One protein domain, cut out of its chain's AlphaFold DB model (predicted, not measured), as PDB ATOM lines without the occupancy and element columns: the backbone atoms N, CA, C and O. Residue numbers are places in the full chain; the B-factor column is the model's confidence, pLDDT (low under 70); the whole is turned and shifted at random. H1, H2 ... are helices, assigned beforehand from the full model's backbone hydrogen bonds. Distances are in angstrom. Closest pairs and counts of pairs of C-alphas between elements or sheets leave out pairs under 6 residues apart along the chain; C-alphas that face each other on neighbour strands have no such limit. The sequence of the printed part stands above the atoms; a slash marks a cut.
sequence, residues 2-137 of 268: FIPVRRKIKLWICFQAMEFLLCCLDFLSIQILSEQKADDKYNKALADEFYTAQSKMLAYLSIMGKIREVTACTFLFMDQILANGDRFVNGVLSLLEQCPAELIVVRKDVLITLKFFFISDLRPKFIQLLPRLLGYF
ATOM      1  N   PHE A   2      20.242 -15.978 -52.987       55.34
ATOM      2  CA  PHE A   2      21.030 -14.729 -52.876       55.34
ATOM      3  C   PHE A   2      21.712 -14.469 -51.514       55.34
ATOM      4  O   PHE A   2      22.765 -13.837 -51.455       55.34
ATOM      5  N   ILE A   3      21.152 -14.975 -50.412       60.59
ATOM      6  CA  ILE A   3      21.679 -14.793 -49.045       60.59
ATOM      7  C   ILE A   3      23.105 -15.372 -48.858       60.59
ATOM      8  O   ILE A   3      23.955 -14.663 -48.312       60.59
ATOM      9  N   PRO A   4      23.429 -16.601 -49.318       65.81
ATOM     10  CA  PRO A   4      24.784 -17.147 -49.183       65.81
ATOM     11  C   PRO A   4      25.830 -16.422 -50.044       65.81
ATOM     12  O   PRO A   4      26.961 -16.256 -49.595       65.81
ATOM     13  N   VAL A   5      25.461 -15.920 -51.229       72.00
ATOM     14  CA  VAL A   5      26.370 -15.127 -52.082       72.00
ATOM     15  C   VAL A   5      26.678 -13.780 -51.429       72.00
ATOM     16  O   VAL A   5      27.839 -13.399 -51.312       72.00
ATOM     17  N   ARG A   6      25.654 -13.099 -50.897       68.56
ATOM     18  CA  ARG A   6      25.823 -11.827 -50.182       68.56
ATOM     19  C   ARG A   6      26.686 -11.984 -48.923       68.56
ATOM     20  O   ARG A   6      27.499 -11.111 -48.637       68.56
ATOM     21  N   ARG A   7      26.558 -13.105 -48.197       70.69
ATOM     22  CA  ARG A   7      27.442 -13.443 -47.064       70.69
ATOM     23  C   ARG A   7      28.883 -13.710 -47.504       70.69
ATOM     24  O   ARG A   7      29.786 -13.187 -46.862       70.69
ATOM     25  N   LYS A   8      29.104 -14.461 -48.589       73.94
ATOM     26  CA  LYS A   8      30.452 -14.723 -49.128       73.94
ATOM     27  C   LYS A   8      31.157 -13.441 -49.571       73.94
ATOM     28  O   LYS A   8      32.293 -13.222 -49.172       73.94
ATOM     29  N   ILE A   9      30.468 -12.573 -50.317       75.31
ATOM     30  CA  ILE A   9      31.013 -11.273 -50.747       75.31
ATOM     31  C   ILE A   9      31.364 -10.419 -49.524       75.31
ATOM     32  O   ILE A   9      32.450  -9.855 -49.457       75.31
ATOM     33  N   LYS A  10      30.483 -10.375 -48.517       73.38
ATOM     34  CA  LYS A  10      30.736  -9.622 -47.282       73.38
ATOM     35  C   LYS A  10      31.961 -10.141 -46.519       73.38
ATOM     36  O   LYS A  10      32.749  -9.329 -46.054       73.38
ATOM     37  N   LEU A  11      32.136 -11.462 -46.416       76.38
ATOM     38  CA  LEU A  11      33.316 -12.059 -45.779       76.38
ATOM     39  C   LEU A  11      34.605 -11.747 -46.543       76.38
ATOM     40  O   LEU A  11      35.608 -11.411 -45.926       76.38
ATOM     41  N   TRP A  12      34.569 -11.845 -47.873       76.81
ATOM     42  CA  TRP A  12      35.728 -11.571 -48.719       76.81
ATOM     43  C   TRP A  12      36.164 -10.102 -48.623       76.81
ATOM     44  O   TRP A  12      37.345  -9.825 -48.440       76.81
ATOM     45  N   ILE A  13      35.202  -9.172 -48.613       76.56
ATOM     46  CA  ILE A  13      35.468  -7.749 -48.356       76.56
ATOM     47  C   ILE A  13      36.067  -7.549 -46.957       76.56
ATOM     48  O   ILE A  13      37.027  -6.792 -46.823       76.56
ATOM     49  N   CYS A  14      35.546  -8.222 -45.917       75.75
ATOM     50  CA  CYS A  14      36.155  -8.133 -44.586       75.75
ATOM     51  C   CYS A  14      37.616  -8.615 -44.619       75.75
ATOM     52  O   CYS A  14      38.472  -7.958 -44.041       75.75
ATOM     53  N   PHE A  15      37.902  -9.744 -45.278       79.62
ATOM     54  CA  PHE A  15      39.246 -10.322 -45.351       79.62
ATOM     55  C   PHE A  15      40.240  -9.370 -46.024       79.62
ATOM     56  O   PHE A  15      41.263  -9.035 -45.432       79.62
ATOM     57  N   GLN A  16      39.892  -8.848 -47.203       81.31
ATOM     58  CA  GLN A  16      40.740  -7.901 -47.926       81.31
ATOM     59  C   GLN A  16      40.969  -6.607 -47.124       81.31
ATOM     60  O   GLN A  16      42.065  -6.052 -47.133       81.31
ATOM     61  N   ALA A  17      39.957  -6.142 -46.381       79.75
ATOM     62  CA  ALA A  17      40.103  -4.990 -45.496       79.75
ATOM     63  C   ALA A  17      41.084  -5.248 -44.336       79.75
ATOM     64  O   ALA A  17      41.781  -4.320 -43.928       79.75
ATOM     65  N   MET A  18      41.165  -6.480 -43.815       82.62
ATOM     66  CA  MET A  18      42.138  -6.839 -42.771       82.62
ATOM     67  C   MET A  18      43.567  -6.913 -43.314       82.62
ATOM     68  O   MET A  18      44.484  -6.421 -42.665       82.62
ATOM     69  N   GLU A  19      43.772  -7.481 -44.504       85.38
ATOM     70  CA  GLU A  19      45.100  -7.477 -45.138       85.38
ATOM     71  C   GLU A  19      45.573  -6.046 -45.408       85.38
ATOM     72  O   GLU A  19      46.705  -5.687 -45.080       85.38
ATOM     73  N   PHE A  20      44.673  -5.195 -45.911       87.88
ATOM     74  CA  PHE A  20      44.966  -3.782 -46.113       87.88
ATOM     75  C   PHE A  20      45.325  -3.074 -44.800       87.88
ATOM     76  O   PHE A  20      46.298  -2.328 -44.765       87.88
ATOM     77  N   LEU A  21      44.597  -3.348 -43.710       87.25
ATOM     78  CA  LEU A  21      44.906  -2.810 -42.383       87.25
ATOM     79  C   LEU A  21      46.330  -3.149 -41.942       87.25
ATOM     80  O   LEU A  21      47.036  -2.266 -41.456       87.25
ATOM     81  N   LEU A  22      46.757  -4.402 -42.105       89.75
ATOM     82  CA  LEU A  22      48.121  -4.791 -41.759       89.75
ATOM     83  C   LEU A  22      49.124  -3.978 -42.582       89.75
ATOM     84  O   LEU A  22      49.980  -3.333 -41.988       89.75
ATOM     85  N   CYS A  23      48.931  -3.854 -43.899       91.62
ATOM     86  CA  CYS A  23      49.761  -2.984 -44.736       91.62
ATOM     87  C   CYS A  23      49.776  -1.516 -44.266       91.62
ATOM     88  O   CYS A  23      50.815  -0.860 -44.338       91.62
ATOM     89  N   CYS A  24      48.663  -0.978 -43.757       92.25
ATOM     90  CA  CYS A  24      48.632   0.365 -43.169       92.25
ATOM     91  C   CYS A  24      49.523   0.464 -41.919       92.25
ATOM     92  O   CYS A  24      50.212   1.468 -41.736       92.25
ATOM     93  N   LEU A  25      49.516  -0.562 -41.061       91.56
ATOM     94  CA  LEU A  25      50.367  -0.622 -39.867       91.56
ATOM     95  C   LEU A  25      51.850  -0.755 -40.237       91.56
ATOM     96  O   LEU A  25      52.692  -0.103 -39.617       91.56
ATOM     97  N   ASP A  26      52.163  -1.555 -41.260       92.69
ATOM     98  CA  ASP A  26      53.499  -1.643 -41.859       92.69
ATOM     99  C   ASP A  26      53.956  -0.260 -42.320       92.69
ATOM    100  O   ASP A  26      55.009   0.212 -41.900       92.69
ATOM    101  N   PHE A  27      53.123   0.420 -43.111       94.88
ATOM    102  CA  PHE A  27      53.424   1.732 -43.673       94.88
ATOM    103  C   PHE A  27      53.682   2.804 -42.604       94.88
ATOM    104  O   PHE A  27      54.614   3.596 -42.743       94.88
ATOM    105  N   LEU A  28      52.906   2.809 -41.515       93.38
ATOM    106  CA  LEU A  28      53.133   3.706 -40.374       93.38
ATOM    107  C   LEU A  28      54.441   3.425 -39.627       93.38
ATOM    108  O   LEU A  28      54.947   4.303 -38.937       93.38
ATOM    109  N   SER A  29      54.968   2.207 -39.737       92.06
ATOM    110  CA  SER A  29      56.217   1.807 -39.085       92.06
ATOM    111  C   SER A  29      57.451   2.104 -39.941       92.06
ATOM    112  O   SER A  29      58.569   1.976 -39.445       92.06
ATOM    113  N   ILE A  30      57.277   2.486 -41.214       94.00
ATOM    114  CA  ILE A  30      58.388   2.835 -42.105       94.00
ATOM    115  C   ILE A  30      59.007   4.158 -41.651       94.00
ATOM    116  O   ILE A  30      58.312   5.132 -41.361       94.00
ATOM    117  N   GLN A  31      60.333   4.188 -41.626       91.62
ATOM    118  CA  GLN A  31      61.134   5.320 -41.183       91.62
ATOM    119  C   GLN A  31      62.133   5.698 -42.272       91.62
ATOM    120  O   GLN A  31      62.645   4.828 -42.977       91.62
ATOM    121  N   ILE A  32      62.435   6.990 -42.384       91.00
ATOM    122  CA  ILE A  32      63.533   7.466 -43.229       91.00
ATOM    123  C   ILE A  32      64.791   7.465 -42.360       91.00
ATOM    124  O   ILE A  32      64.888   8.254 -41.414       91.00
ATOM    125  N   LEU A  33      65.730   6.570 -42.663       89.50
ATOM    126  CA  LEU A  33      66.955   6.381 -41.885       89.50
ATOM    127  C   LEU A  33      67.836   7.636 -41.927       89.50
ATOM    128  O   LEU A  33      67.867   8.358 -42.923       89.50
ATOM    129  N   SER A  34      68.605   7.874 -40.862       87.38
ATOM    130  CA  SER A  34      69.519   9.024 -40.776       87.38
ATOM    131  C   SER A  34      70.549   9.047 -41.910       87.38
ATOM    132  O   SER A  34      70.868  10.113 -42.420       87.38
ATOM    133  N   GLU A  35      71.013   7.873 -42.343       89.69
ATOM    134  CA  GLU A  35      71.927   7.715 -43.483       89.69
ATOM    135  C   GLU A  35      71.290   8.205 -44.790       89.69
ATOM    136  O   GLU A  35      71.912   8.942 -45.545       89.69
ATOM    137  N   GLN A  36      70.013   7.883 -45.017       87.94
ATOM    138  CA  GLN A  36      69.270   8.324 -46.201       87.94
ATOM    139  C   GLN A  36      69.003   9.832 -46.189       87.94
ATOM    140  O   GLN A  36      68.887  10.439 -47.247       87.94
ATOM    141  N   LYS A  37      68.903  10.440 -44.999       88.62
ATOM    142  CA  LYS A  37      68.781  11.899 -44.836       88.62
ATOM    143  C   LYS A  37      70.093  12.637 -45.110       88.62
ATOM    144  O   LYS A  37      70.051  13.829 -45.392       88.62
ATOM    145  N   ALA A  38      71.229  11.951 -44.987       90.19
ATOM    146  CA  ALA A  38      72.561  12.501 -45.228       90.19
ATOM    147  C   ALA A  38      73.058  12.286 -46.670       90.19
ATOM    148  O   ALA A  38      74.091  12.837 -47.036       90.19
ATOM    149  N   ASP A  39      72.349  11.486 -47.471       93.12
ATOM    150  CA  ASP A  39      72.666  11.251 -48.881       93.12
ATOM    151  C   ASP A  39      72.438  12.529 -49.709       93.12
ATOM    152  O   ASP A  39      71.415  13.201 -49.561       93.12
ATOM    153  N   ASP A  40      73.349  12.836 -50.634       90.56
ATOM    154  CA  ASP A  40      73.225  13.959 -51.574       90.56
ATOM    155  C   ASP A  40      71.955  13.872 -52.444       90.56
ATOM    156  O   ASP A  40      71.457  14.880 -52.948       90.56
ATOM    157  N   LYS A  41      71.402  12.667 -52.627       92.88
ATOM    158  CA  LYS A  41      70.145  12.415 -53.350       92.88
ATOM    159  C   LYS A  41      68.896  12.625 -52.493       92.88
ATOM    160  O   LYS A  41      67.786  12.414 -52.989       92.88
ATOM    161  N   TYR A  42      69.039  13.002 -51.222       92.69
ATOM    162  CA  TYR A  42      67.908  13.221 -50.330       92.69
ATOM    163  C   TYR A  42      66.995  14.331 -50.859       92.69
ATOM    164  O   TYR A  42      67.372  15.498 -50.973       92.69
ATOM    165  N   ASN A  43      65.746  13.971 -51.147       94.00
ATOM    166  CA  ASN A  43      64.732  14.919 -51.580       94.00
ATOM    167  C   ASN A  43      63.813  15.276 -50.404       94.00
ATOM    168  O   ASN A  43      62.918  14.507 -50.048       94.00
ATOM    169  N   LYS A  44      64.013  16.475 -49.838       93.31
ATOM    170  CA  LYS A  44      63.197  16.989 -48.726       93.31
ATOM    171  C   LYS A  44      61.704  17.039 -49.070       93.31
ATOM    172  O   LYS A  44      60.901  16.620 -48.250       93.31
ATOM    173  N   ALA A  45      61.329  17.476 -50.275       94.44
ATOM    174  CA  ALA A  45      59.920  17.575 -50.665       94.44
ATOM    175  C   ALA A  45      59.237  16.198 -50.695       94.44
ATOM    176  O   ALA A  45      58.130  16.041 -50.186       94.44
ATOM    177  N   LEU A  46      59.931  15.179 -51.210       94.94
ATOM    178  CA  LEU A  46      59.424  13.805 -51.209       94.94
ATOM    179  C   LEU A  46      59.307  13.239 -49.784       94.94
ATOM    180  O   LEU A  46      58.344  12.540 -49.469       94.94
ATOM    181  N   ALA A  47      60.264  13.550 -48.907       94.56
ATOM    182  CA  ALA A  47      60.187  13.173 -47.497       94.56
ATOM    183  C   ALA A  47      59.004  13.856 -46.783       94.56
ATOM    184  O   ALA A  47      58.291  13.213 -46.012       94.56
ATOM    185  N   ASP A  48      58.747  15.131 -47.073       95.12
ATOM    186  CA  ASP A  48      57.617  15.879 -46.515       95.12
ATOM    187  C   ASP A  48      56.265  15.307 -46.991       95.12
ATOM    188  O   ASP A  48      55.330  15.141 -46.194       95.12
ATOM    189  N   GLU A  49      56.166  14.922 -48.268       96.06
ATOM    190  CA  GLU A  49      55.013  14.196 -48.813       96.06
ATOM    191  C   GLU A  49      54.832  12.827 -48.148       96.06
ATOM    192  O   GLU A  49      53.705  12.442 -47.825       96.06
ATOM    193  N   PHE A  50      55.924  12.114 -47.868       96.12
ATOM    194  CA  PHE A  50      55.889  10.832 -47.169       96.12
ATOM    195  C   PHE A  50      55.318  10.961 -45.746       96.12
ATOM    196  O   PHE A  50      54.391  10.227 -45.386       96.12
ATOM    197  N   TYR A  51      55.783  11.931 -44.950       95.88
ATOM    198  CA  TYR A  51      55.223  12.186 -43.614       95.88
ATOM    199  C   TYR A  51      53.751  12.617 -43.682       95.88
ATOM    200  O   TYR A  51      52.924  12.198 -42.862       95.88
ATOM    201  N   THR A  52      53.394  13.407 -44.695       95.94
ATOM    202  CA  THR A  52      52.002  13.781 -44.961       95.94
ATOM    203  C   THR A  52      51.151  12.544 -45.246       95.94
ATOM    204  O   THR A  52      50.104  12.374 -44.617       95.94
ATOM    205  N   ALA A  53      51.609  11.632 -46.106       96.62
ATOM    206  CA  ALA A  53      50.923  10.378 -46.400       96.62
ATOM    207  C   ALA A  53      50.744   9.504 -45.146       96.62
ATOM    208  O   ALA A  53      49.647   8.992 -44.913       96.62
ATOM    209  N   GLN A  54      51.766   9.391 -44.288       96.44
ATOM    210  CA  GLN A  54      51.659   8.670 -43.012       96.44
ATOM    211  C   GLN A  54      50.598   9.284 -42.086       96.44
ATOM    212  O   GLN A  54      49.770   8.557 -41.534       96.44
ATOM    213  N   SER A  55      50.537  10.615 -41.967       95.44
ATOM    214  CA  SER A  55      49.482  11.273 -41.179       95.44
ATOM    215  C   SER A  55      48.071  11.003 -41.710       95.44
ATOM    216  O   SER A  55      47.154  10.751 -40.926       95.44
ATOM    217  N   LYS A  56      47.885  10.989 -43.038       95.25
ATOM    218  CA  LYS A  56      46.586  10.681 -43.652       95.25
ATOM    219  C   LYS A  56      46.220   9.209 -43.483       95.25
ATOM    220  O   LYS A  56      45.054   8.910 -43.231       95.25
ATOM    221  N   MET A  57      47.204   8.309 -43.522       95.06
ATOM    222  CA  MET A  57      46.999   6.897 -43.200       95.06
ATOM    223  C   MET A  57      46.522   6.717 -41.754       95.06
ATOM    224  O   MET A  57      45.545   6.015 -41.497       95.06
ATOM    225  N   LEU A  58      47.151   7.407 -40.802       94.25
ATOM    226  CA  LEU A  58      46.727   7.374 -39.405       94.25
ATOM    227  C   LEU A  58      45.300   7.921 -39.220       94.25
ATOM    228  O   LEU A  58      44.500   7.330 -38.490       94.25
ATOM    229  N   ALA A  59      44.957   9.019 -39.903       93.19
ATOM    230  CA  ALA A  59      43.606   9.582 -39.893       93.19
ATOM    231  C   ALA A  59      42.569   8.584 -40.431       93.19
ATOM    232  O   ALA A  59      41.516   8.401 -39.816       93.19
ATOM    233  N   TYR A  60      42.891   7.886 -41.523       90.94
ATOM    234  CA  TYR A  60      42.067   6.805 -42.058       90.94
ATOM    235  C   TYR A  60      41.840   5.694 -41.022       90.94
ATOM    236  O   TYR A  60      40.691   5.329 -40.771       90.94
ATOM    237  N   LEU A  61      42.893   5.219 -40.345       89.69
ATOM    238  CA  LEU A  61      42.765   4.195 -39.298       89.69
ATOM    239  C   LEU A  61      41.873   4.651 -38.138       89.69
ATOM    240  O   LEU A  61      41.070   3.869 -37.630       89.69
ATOM    241  N   SER A  62      41.969   5.920 -37.733       88.06
ATOM    242  CA  SER A  62      41.091   6.479 -36.700       88.06
ATOM    243  C   SER A  62      39.632   6.512 -37.143       88.06
ATOM    244  O   SER A  62      38.753   6.141 -36.366       88.06
ATOM    245  N   ILE A  63      39.358   6.927 -38.381       86.25
ATOM    246  CA  ILE A  63      38.000   6.945 -38.933       86.25
ATOM    247  C   ILE A  63      37.443   5.520 -39.002       86.25
ATOM    248  O   ILE A  63      36.328   5.282 -38.538       86.25
ATOM    249  N   MET A  64      38.229   4.561 -39.494       81.31
ATOM    250  CA  MET A  64      37.819   3.156 -39.554       81.31
ATOM    251  C   MET A  64      37.530   2.592 -38.159       81.31
ATOM    252  O   MET A  64      36.505   1.944 -37.966       81.31
ATOM    253  N   GLY A  65      38.362   2.911 -37.163       77.75
ATOM    254  CA  GLY A  65      38.122   2.532 -35.768       77.75
ATOM    255  C   GLY A  65      36.876   3.183 -35.149       77.75
ATOM    256  O   GLY A  65      36.214   2.564 -34.317       77.75
ATOM    257  N   LYS A  66      36.517   4.410 -35.555       76.94
ATOM    258  CA  LYS A  66      35.307   5.116 -35.079       76.94
ATOM    259  C   LYS A  66      34.012   4.478 -35.569       76.94
ATOM    260  O   LYS A  66      33.020   4.505 -34.849       76.94
ATOM    261  N   ILE A  67      34.004   3.873 -36.757       73.00
ATOM    262  CA  ILE A  67      32.798   3.314 -37.402       73.00
ATOM    263  C   ILE A  67      32.393   1.946 -36.786       73.00
ATOM    264  O   ILE A  67      31.652   1.159 -37.380       73.00
ATOM    265  N   ARG A  68      32.837   1.658 -35.550       63.47
ATOM    266  CA  ARG A  68      32.632   0.410 -34.787       63.47
ATOM    267  C   ARG A  68      31.181  -0.096 -34.775       63.47
ATOM    268  O   ARG A  68      30.961  -1.296 -34.668       63.47
ATOM    269  N   GLU A  69      30.202   0.795 -34.911       52.78
ATOM    270  CA  GLU A  69      28.775   0.493 -34.738       52.78
ATOM    271  C   GLU A  69      28.038   0.080 -36.023       52.78
ATOM    272  O   GLU A  69      26.915  -0.411 -35.953       52.78
ATOM    273  N   VAL A  70      28.643   0.230 -37.209       57.78
ATOM    274  CA  VAL A  70      27.881   0.120 -38.468       57.78
ATOM    275  C   VAL A  70      27.944  -1.285 -39.083       57.78
ATOM    276  O   VAL A  70      27.040  -1.677 -39.824       57.78
ATOM    277  N   THR A  71      28.986  -2.092 -38.830       65.06
ATOM    278  CA  THR A  71      29.112  -3.434 -39.441       65.06
ATOM    279  C   THR A  71      30.053  -4.378 -38.678       65.06
ATOM    280  O   THR A  71      31.086  -3.965 -38.168       65.06
ATOM    281  N   ALA A  72      29.761  -5.687 -38.695       69.31
ATOM    282  CA  ALA A  72      30.621  -6.738 -38.127       69.31
ATOM    283  C   ALA A  72      32.081  -6.737 -38.643       69.31
ATOM    284  O   ALA A  72      32.979  -7.082 -37.883       69.31
ATOM    285  N   CYS A  73      32.351  -6.322 -39.895       68.00
ATOM    286  CA  CYS A  73      33.738  -6.190 -40.375       68.00
ATOM    287  C   CYS A  73      34.511  -5.108 -39.600       68.00
ATOM    288  O   CYS A  73      35.705  -5.257 -39.371       68.00
ATOM    289  N   THR A  74      33.849  -4.017 -39.205       68.69
ATOM    290  CA  THR A  74      34.491  -2.879 -38.534       68.69
ATOM    291  C   THR A  74      34.859  -3.204 -37.088       68.69
ATOM    292  O   THR A  74      35.852  -2.697 -36.576       68.69
ATOM    293  N   PHE A  75      34.102  -4.100 -36.448       73.44
ATOM    294  CA  PHE A  75      34.460  -4.654 -35.141       73.44
ATOM    295  C   PHE A  75      35.782  -5.433 -35.214       73.44
ATOM    296  O   PHE A  75      36.719  -5.123 -34.485       73.44
ATOM    297  N   LEU A  76      35.899  -6.349 -36.186       76.88
ATOM    298  CA  LEU A  76      37.134  -7.107 -36.430       76.88
ATOM    299  C   LEU A  76      38.327  -6.195 -36.756       76.88
ATOM    300  O   LEU A  76      39.462  -6.521 -36.423       76.88
ATOM    301  N   PHE A  77      38.072  -5.041 -37.377       80.06
ATOM    302  CA  PHE A  77      39.104  -4.062 -37.709       80.06
ATOM    303  C   PHE A  77      39.763  -3.480 -36.454       80.06
ATOM    304  O   PHE A  77      40.988  -3.411 -36.374       80.06
ATOM    305  N   MET A  78      38.965  -3.088 -35.453       80.62
ATOM    306  CA  MET A  78      39.518  -2.589 -34.193       80.62
ATOM    307  C   MET A  78      40.207  -3.721 -33.419       80.62
ATOM    308  O   MET A  78      41.318  -3.528 -32.939       80.62
ATOM    309  N   ASP A  79      39.631  -4.926 -33.384       84.19
ATOM    310  CA  ASP A  79      40.284  -6.084 -32.757       84.19
ATOM    311  C   ASP A  79      41.684  -6.335 -33.333       84.19
ATOM    312  O   ASP A  79      42.626  -6.592 -32.585       84.19
ATOM    313  N   GLN A  80      41.859  -6.183 -34.649       86.00
ATOM    314  CA  GLN A  80      43.174  -6.287 -35.285       86.00
ATOM    315  C   GLN A  80      44.122  -5.144 -34.901       86.00
ATOM    316  O   GLN A  80      45.309  -5.393 -34.682       86.00
ATOM    317  N   ILE A  81      43.627  -3.908 -34.775       86.50
ATOM    318  CA  ILE A  81      44.429  -2.784 -34.262       86.50
ATOM    319  C   ILE A  81      44.866  -3.053 -32.814       86.50
ATOM    320  O   ILE A  81      46.025  -2.817 -32.477       86.50
ATOM    321  N   LEU A  82      43.978  -3.571 -31.958       87.62
ATOM    322  CA  LEU A  82      44.294  -3.922 -30.569       87.62
ATOM    323  C   LEU A  82      45.315  -5.061 -30.495       87.62
ATOM    324  O   LEU A  82      46.308  -4.947 -29.766       87.62
ATOM    325  N   ALA A  83      45.113  -6.115 -31.292       90.38
ATOM    326  CA  ALA A  83      46.021  -7.253 -31.403       90.38
ATOM    327  C   ALA A  83      47.427  -6.816 -31.841       90.38
ATOM    328  O   ALA A  83      48.420  -7.292 -31.301       90.38
ATOM    329  N   ASN A  84      47.514  -5.836 -32.745       90.25
ATOM    330  CA  ASN A  84      48.769  -5.247 -33.213       90.25
ATOM    331  C   ASN A  84      49.126  -3.938 -32.488       90.25
ATOM    332  O   ASN A  84      49.893  -3.126 -33.008       90.25
ATOM    333  N   GLY A  85      48.583  -3.714 -31.287       88.94
ATOM    334  CA  GLY A  85      48.668  -2.413 -30.626       88.94
ATOM    335  C   GLY A  85      50.103  -1.941 -30.379       88.94
ATOM    336  O   GLY A  85      50.376  -0.764 -30.549       88.94
ATOM    337  N   ASP A  86      51.045  -2.828 -30.051       89.81
ATOM    338  CA  ASP A  86      52.445  -2.426 -29.834       89.81
ATOM    339  C   ASP A  86      53.071  -1.901 -31.123       89.81
ATOM    340  O   ASP A  86      53.742  -0.871 -31.129       89.81
ATOM    341  N   ARG A  87      52.787  -2.568 -32.242       90.62
ATOM    342  CA  ARG A  87      53.239  -2.141 -33.561       90.62
ATOM    343  C   ARG A  87      52.629  -0.800 -33.950       90.62
ATOM    344  O   ARG A  87      53.353   0.105 -34.351       90.62
ATOM    345  N   PHE A  88      51.316  -0.659 -33.778       91.81
ATOM    346  CA  PHE A  88      50.602   0.582 -34.062       91.81
ATOM    347  C   PHE A  88      51.179   1.752 -33.263       91.81
ATOM    348  O   PHE A  88      51.532   2.787 -33.825       91.81
ATOM    349  N   VAL A  89      51.308   1.579 -31.950       90.12
ATOM    350  CA  VAL A  89      51.734   2.652 -31.064       90.12
ATOM    351  C   VAL A  89      53.208   3.023 -31.313       90.12
ATOM    352  O   VAL A  89      53.524   4.211 -31.372       90.12
ATOM    353  N   ASN A  90      54.093   2.048 -31.548       89.81
ATOM    354  CA  ASN A  90      55.485   2.318 -31.930       89.81
ATOM    355  C   ASN A  90      55.597   3.030 -33.288       89.81
ATOM    356  O   ASN A  90      56.416   3.940 -33.424       89.81
ATOM    357  N   GLY A  91      54.769   2.666 -34.272       91.69
ATOM    358  CA  GLY A  91      54.715   3.351 -35.568       91.69
ATOM    359  C   GLY A  91      54.308   4.819 -35.419       91.69
ATOM    360  O   GLY A  91      55.006   5.711 -35.894       91.69
ATOM    361  N   VAL A  92      53.241   5.098 -34.661       90.69
ATOM    362  CA  VAL A  92      52.802   6.484 -34.420       90.69
ATOM    363  C   VAL A  92      53.840   7.288 -33.636       90.69
ATOM    364  O   VAL A  92      54.066   8.460 -33.938       90.69
ATOM    365  N   LEU A  93      54.498   6.677 -32.652       89.12
ATOM    366  CA  LEU A  93      55.560   7.338 -31.901       89.12
ATOM    367  C   LEU A  93      56.762   7.673 -32.792       89.12
ATOM    368  O   LEU A  93      57.270   8.788 -32.738       89.12
ATOM    369  N   SER A  94      57.154   6.744 -33.663       89.62
ATOM    370  CA  SER A  94      58.229   6.956 -34.638       89.62
ATOM    371  C   SER A  94      57.899   8.092 -35.605       89.62
ATOM    372  O   SER A  94      58.742   8.951 -35.855       89.62
ATOM    373  N   LEU A  95      56.657   8.141 -36.099       92.12
ATOM    374  CA  LEU A  95      56.163   9.242 -36.926       92.12
ATOM    375  C   LEU A  95      56.275  10.582 -36.186       92.12
ATOM    376  O   LEU A  95      56.765  11.551 -36.758       92.12
ATOM    377  N   LEU A  96      55.869  10.654 -34.915       88.31
ATOM    378  CA  LEU A  96      55.964  11.887 -34.126       88.31
ATOM    379  C   LEU A  96      57.409  12.347 -33.889       88.31
ATOM    380  O   LEU A  96      57.683  13.544 -33.976       88.31
ATOM    381  N   GLU A  97      58.315  11.417 -33.586       87.88
ATOM    382  CA  GLU A  97      59.720  11.720 -33.290       87.88
ATOM    383  C   GLU A  97      60.513  12.103 -34.547       87.88
ATOM    384  O   GLU A  97      61.363  12.990 -34.492       87.88
ATOM    385  N   GLN A  98      60.231  11.468 -35.688       89.31
ATOM    386  CA  GLN A  98      60.988  11.683 -36.925       89.31
ATOM    387  C   GLN A  98      60.427  12.769 -37.832       89.31
ATOM    388  O   GLN A  98      61.165  13.272 -38.683       89.31
ATOM    389  N   CYS A  99      59.143  13.108 -37.688       90.56
ATOM    390  CA  CYS A  99      58.514  14.158 -38.478       90.56
ATOM    391  C   CYS A  99      59.272  15.481 -38.266       90.56
ATOM    392  O   CYS A  99      59.471  15.874 -37.120       90.56
ATOM    393  N   PRO A 100      59.706  16.198 -39.312       90.44
ATOM    394  CA  PRO A 100      60.386  17.484 -39.172       90.44
ATOM    395  C   PRO A 100      59.585  18.502 -38.344       90.44
ATOM    396  O   PRO A 100      58.353  18.506 -38.356       90.44
ATOM    397  N   ALA A 101      60.271  19.390 -37.614       86.50
ATOM    398  CA  ALA A 101      59.615  20.433 -36.811       86.50
ATOM    399  C   ALA A 101      58.847  21.454 -37.674       86.50
ATOM    400  O   ALA A 101      57.835  21.998 -37.239       86.50
ATOM    401  N   GLU A 102      59.298  21.660 -38.913       89.75
ATOM    402  CA  GLU A 102      58.684  22.563 -39.893       89.75
ATOM    403  C   GLU A 102      57.306  22.067 -40.377       89.75
ATOM    404  O   GLU A 102      56.451  22.873 -40.744       89.75
ATOM    405  N   LEU A 103      57.037  20.755 -40.313       91.94
ATOM    406  CA  LEU A 103      55.754  20.157 -40.704       91.94
ATOM    407  C   LEU A 103      54.711  20.261 -39.583       91.94
ATOM    408  O   LEU A 103      54.148  19.272 -39.103       91.94
ATOM    409  N   ILE A 104      54.424  21.497 -39.176       88.94
ATOM    410  CA  ILE A 104      53.513  21.824 -38.071       88.94
ATOM    411  C   ILE A 104      52.118  21.227 -38.310       88.94
ATOM    412  O   ILE A 104      51.506  20.682 -37.389       88.94
ATOM    413  N   VAL A 105      51.625  21.290 -39.551       90.75
ATOM    414  CA  VAL A 105      50.303  20.763 -39.929       90.75
ATOM    415  C   VAL A 105      50.243  19.247 -39.738       90.75
ATOM    416  O   VAL A 105      49.307  18.755 -39.115       90.75
ATOM    417  N   VAL A 106      51.264  18.514 -40.190       92.88
ATOM    418  CA  VAL A 106      51.341  17.049 -40.059       92.88
ATOM    419  C   VAL A 106      51.369  16.644 -38.587       92.88
ATOM    420  O   VAL A 106      50.582  15.800 -38.161       92.88
ATOM    421  N   ARG A 107      52.223  17.286 -37.778       89.81
ATOM    422  CA  ARG A 107      52.297  17.038 -36.328       89.81
ATOM    423  C   ARG A 107      50.944  17.278 -35.655       89.81
ATOM    424  O   ARG A 107      50.480  16.437 -34.890       89.81
ATOM    425  N   LYS A 108      50.276  18.389 -35.983       86.81
ATOM    426  CA  LYS A 108      48.940  18.716 -35.465       86.81
ATOM    427  C   LYS A 108      47.890  17.673 -35.866       86.81
ATOM    428  O   LYS A 108      47.119  17.245 -35.008       86.81
ATOM    429  N   ASP A 109      47.876  17.237 -37.123       90.12
ATOM    430  CA  ASP A 109      46.946  16.218 -37.628       90.12
ATOM    431  C   ASP A 109      47.129  14.878 -36.900       90.12
ATOM    432  O   ASP A 109      46.150  14.272 -36.445       90.12
ATOM    433  N   VAL A 110      48.379  14.433 -36.718       91.06
ATOM    434  CA  VAL A 110      48.703  13.199 -35.980       91.06
ATOM    435  C   VAL A 110      48.188  13.279 -34.543       91.06
ATOM    436  O   VAL A 110      47.567  12.338 -34.050       91.06
ATOM    437  N   LEU A 111      48.367  14.419 -33.879       85.38
ATOM    438  CA  LEU A 111      47.942  14.627 -32.494       85.38
ATOM    439  C   LEU A 111      46.429  14.646 -32.311       85.38
ATOM    440  O   LEU A 111      45.903  14.018 -31.389       85.38
ATOM    441  N   ILE A 112      45.719  15.348 -33.193       84.81
ATOM    442  CA  ILE A 112      44.253  15.347 -33.194       84.81
ATOM    443  C   ILE A 112      43.742  13.917 -33.392       84.81
ATOM    444  O   ILE A 112      42.801  13.492 -32.722       84.81
ATOM    445  N   THR A 113      44.398  13.157 -34.267       88.62
ATOM    446  CA  THR A 113      44.043  11.764 -34.534       88.62
ATOM    447  C   THR A 113      44.318  10.862 -33.327       88.62
ATOM    448  O   THR A 113      43.479  10.033 -32.970       88.62
ATOM    449  N   LEU A 114      45.435  11.068 -32.625       86.94
ATOM    450  CA  LEU A 114      45.785  10.323 -31.412       86.94
ATOM    451  C   LEU A 114      44.768  10.474 -30.282       86.94
ATOM    452  O   LEU A 114      44.530   9.508 -29.555       86.94
ATOM    453  N   LYS A 115      44.096  11.629 -30.173       82.50
ATOM    454  CA  LYS A 115      43.036  11.851 -29.176       82.50
ATOM    455  C   LYS A 115      41.950  10.771 -29.225       82.50
ATOM    456  O   LYS A 115      41.420  10.394 -28.184       82.50
ATOM    457  N   PHE A 116      41.644  10.241 -30.410       83.56
ATOM    458  CA  PHE A 116      40.709   9.125 -30.546       83.56
ATOM    459  C   PHE A 116      41.244   7.833 -29.913       83.56
ATOM    460  O   PHE A 116      40.528   7.147 -29.186       83.56
ATOM    461  N   PHE A 117      42.510   7.503 -30.150       84.00
ATOM    462  CA  PHE A 117      43.099   6.270 -29.635       84.00
ATOM    463  C   PHE A 117      43.351   6.327 -28.124       84.00
ATOM    464  O   PHE A 117      43.224   5.313 -27.441       84.00
ATOM    465  N   PHE A 118      43.591   7.515 -27.575       81.50
ATOM    466  CA  PHE A 118      43.711   7.754 -26.136       81.50
ATOM    467  C   PHE A 118      42.455   7.415 -25.327       81.50
ATOM    468  O   PHE A 118      42.551   6.972 -24.179       81.50
ATOM    469  N   ILE A 119      41.272   7.596 -25.912       78.75
ATOM    470  CA  ILE A 119      40.008   7.235 -25.261       78.75
ATOM    471  C   ILE A 119      39.590   5.783 -25.538       78.75
ATOM    472  O   ILE A 119      38.694   5.296 -24.854       78.75
ATOM    473  N   SER A 120      40.266   5.085 -26.456       83.06
ATOM    474  CA  SER A 120      40.017   3.678 -26.808       83.06
ATOM    475  C   SER A 120      40.684   2.676 -25.850       83.06
ATOM    476  O   SER A 120      41.416   3.065 -24.937       83.06
ATOM    477  N   ASP A 121      40.499   1.379 -26.107       84.94
ATOM    478  CA  ASP A 121      41.120   0.284 -25.347       84.94
ATOM    479  C   ASP A 121      42.650   0.180 -25.543       84.94
ATOM    480  O   ASP A 121      43.325  -0.528 -24.801       84.94
ATOM    481  N   LEU A 122      43.239   0.951 -26.471       84.81
ATOM    482  CA  LEU A 122      44.701   1.106 -26.594       84.81
ATOM    483  C   LEU A 122      45.325   1.970 -25.493       84.81
ATOM    484  O   LEU A 122      46.551   2.021 -25.371       84.81
ATOM    485  N   ARG A 123      44.510   2.671 -24.700       86.88
ATOM    486  CA  ARG A 123      44.962   3.616 -23.672       86.88
ATOM    487  C   ARG A 123      46.099   3.088 -22.783       86.88
ATOM    488  O   ARG A 123      47.060   3.838 -22.606       86.88
ATOM    489  N   PRO A 124      46.077   1.842 -22.263       86.75
ATOM    490  CA  PRO A 124      47.166   1.337 -21.425       86.75
ATOM    491  C   PRO A 124      48.523   1.306 -22.141       86.75
ATOM    492  O   PRO A 124      49.538   1.609 -21.520       86.75
ATOM    493  N   LYS A 125      48.547   1.014 -23.449       87.62
ATOM    494  CA  LYS A 125      49.784   1.004 -24.248       87.62
ATOM    495  C   LYS A 125      50.350   2.417 -24.424       87.62
ATOM    496  O   LYS A 125      51.552   2.620 -24.318       87.62
ATOM    497  N   PHE A 126      49.485   3.417 -24.608       85.25
ATOM    498  CA  PHE A 126      49.910   4.820 -24.692       85.25
ATOM    499  C   PHE A 126      50.428   5.381 -23.365       85.25
ATOM    500  O   PHE A 126      51.347   6.196 -23.376       85.25
ATOM    501  N   ILE A 127      49.888   4.933 -22.227       86.38
ATOM    502  CA  ILE A 127      50.382   5.342 -20.901       86.38
ATOM    503  C   ILE A 127      51.864   4.981 -20.733       86.38
ATOM    504  O   ILE A 127      52.628   5.789 -20.213       86.38
ATOM    505  N   GLN A 128      52.297   3.819 -21.229       85.62
ATOM    506  CA  GLN A 128      53.698   3.382 -21.132       85.62
ATOM    507  C   GLN A 128      54.671   4.276 -21.918       85.62
ATOM    508  O   GLN A 128      55.864   4.297 -21.631       85.62
ATOM    509  N   LEU A 129      54.174   5.038 -22.894       83.25
ATOM    510  CA  LEU A 129      54.982   5.883 -23.779       83.25
ATOM    511  C   LEU A 129      54.838   7.370 -23.480       83.25
ATOM    512  O   LEU A 129      55.481   8.205 -24.115       83.25
ATOM    513  N   LEU A 130      54.015   7.701 -22.495       83.56
ATOM    514  CA  LEU A 130      53.756   9.052 -22.041       83.56
ATOM    515  C   LEU A 130      55.049   9.844 -21.760       83.56
ATOM    516  O   LEU A 130      55.118  10.972 -22.243       83.56
ATOM    517  N   PRO A 131      56.108   9.291 -21.126       80.44
ATOM    518  CA  PRO A 131      57.370  10.016 -20.949       80.44
ATOM    519  C   PRO A 131      57.984  10.524 -22.261       80.44
ATOM    520  O   PRO A 131      58.493  11.639 -22.315       80.44
ATOM    521  N   ARG A 132      57.887   9.739 -23.344       81.38
ATOM    522  CA  ARG A 132      58.382  10.139 -24.671       81.38
ATOM    523  C   ARG A 132      57.480  11.191 -25.315       81.38
ATOM    524  O   ARG A 132      57.976  12.082 -25.990       81.38
ATOM    525  N   LEU A 133      56.168  11.127 -25.079       77.88
ATOM    526  CA  LEU A 133      55.187  12.057 -25.652       77.88
ATOM    527  C   LEU A 133      55.176  13.441 -24.977       77.88
ATOM    528  O   LEU A 133      54.873  14.437 -25.637       77.88
ATOM    529  N   LEU A 134      55.512  13.520 -23.682       76.06
ATOM    530  CA  LEU A 134      55.510  14.774 -22.914       76.06
ATOM    531  C   LEU A 134      56.458  15.836 -23.482       76.06
ATOM    532  O   LEU A 134      56.152  17.020 -23.382       76.06
ATOM    533  N   GLY A 135      57.569  15.427 -24.100       68.06
ATOM    534  CA  GLY A 135      58.569  16.349 -24.646       68.06
ATOM    535  C   GLY A 135      58.136  17.094 -25.908       68.06
ATOM    536  O   GLY A 135      58.833  18.010 -26.335       68.06
ATOM    537  N   TYR A 136      57.011  16.716 -26.518       64.81
ATOM    538  CA  TYR A 136      56.646  17.251 -27.823       64.81
ATOM    539  C   TYR A 136      55.374  18.108 -27.816       64.81
ATOM    540  O   TYR A 136      55.302  19.047 -28.606       64.81
ATOM    541  N   PHE A 137      54.359  17.821 -26.979       71.75
ATOM    542  CA  PHE A 137      53.009  18.369 -27.222       71.75
ATOM    543  C   PHE A 137      52.139  18.605 -25.972       71.75
ATOM    544  O   PHE A 137      51.230  17.831 -25.666       71.75
TER     545      PHE A 137
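This is residues 2 to 137 of the 268 residues of an uncharacterized protein of Angiostrongylus costaricensis (UniProt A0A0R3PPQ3). Four helices, H1, H3, H5 and H6, make an up-and-down bundle, each running against the one before it, and the longest of them, H1, sticks out at one end with residues 2 to 9. H4 packs on H1 and H3, the short H7 packs on H5, and residues 38 to 43, of which 38 belongs to the small H2 and the rest lead on to H3, stick out far from the start of H1. The printed part has 136 residues with eight named helices, H1 to H8 in chain order, and no named strand; the class is all helix. It is only just compact, close to loose, with a radius of gyration of the C-alphas of 16.9 A, and elongated, with spans of 59 by 34 by 22 A.

Find C-alpha 2 at (21.030, -14.729, -52.876); from there H1, residues 2 to 29, runs 41.3 A to C-alpha 29 at (56.217, 1.807, -39.085). H2 is residues 34 to 38. H3, residues 44 to 66, covers 33.2 A. H4, residues 72 to 83, covers 16.8 A, and H5, residues 85 to 98, 19.8 A. H6, residues 104 to 119, covers 23.6 A. Look last for H7, residues 123 to 127, and H8, residues 130 to 134, which ends at C-alpha 134, (55.510, 14.774, -22.914).

Start at H1, whose residues 25 to 29 touch H5 at a steep tilt of 42 degrees, the same way; the closest C-alphas, of Ser 29 and Gly 91, are 4.1 A apart. Its residues 11 to 21 touch H4 at a shallow tilt of 27 degrees, with the C-alphas of Cys 14 and Cys 73 closest at 5.2 A. Its residues 21 to 28 touch H3 at a steep tilt of 41 degrees, opposite ways, with the C-alphas of Leu 28 and Gln 54 closest at 5.8 A. H3 is the hub, touching H1, H4, H5 and H6. H3 and H6 touch at a shallow tilt of 23 degrees, the same way, with the C-alphas of Ser 55 and Val 110 closest at 5.6 A. H3 and H5 only just touch, with 3 pairs of C-alphas within 8 A, the closest those of Tyr 51 and Leu 95 at 7.4 A. H5 touches H7, with the C-alphas of Val 89 and Phe 126 closest at 7.0 A. H5 and H8 are close but not clearly touching; H1 and H6 are apart, and H2 touches no helix. Each O i to N i+4 pair is within hydrogen-bond range in H1, H2, H3, H4, H5, H7 and H8; in H6 it is 9 of 12.

The C-alphas of Phe 2 and Asp 40, the two farthest apart, are 59.6 A apart. The printed part has no cut, and each link between helices is tight. Confidence is under 70 at residues 2 to 4, 6, 68 to 74 and 135 to 136; the mean pLDDT of the printed part is 84.8.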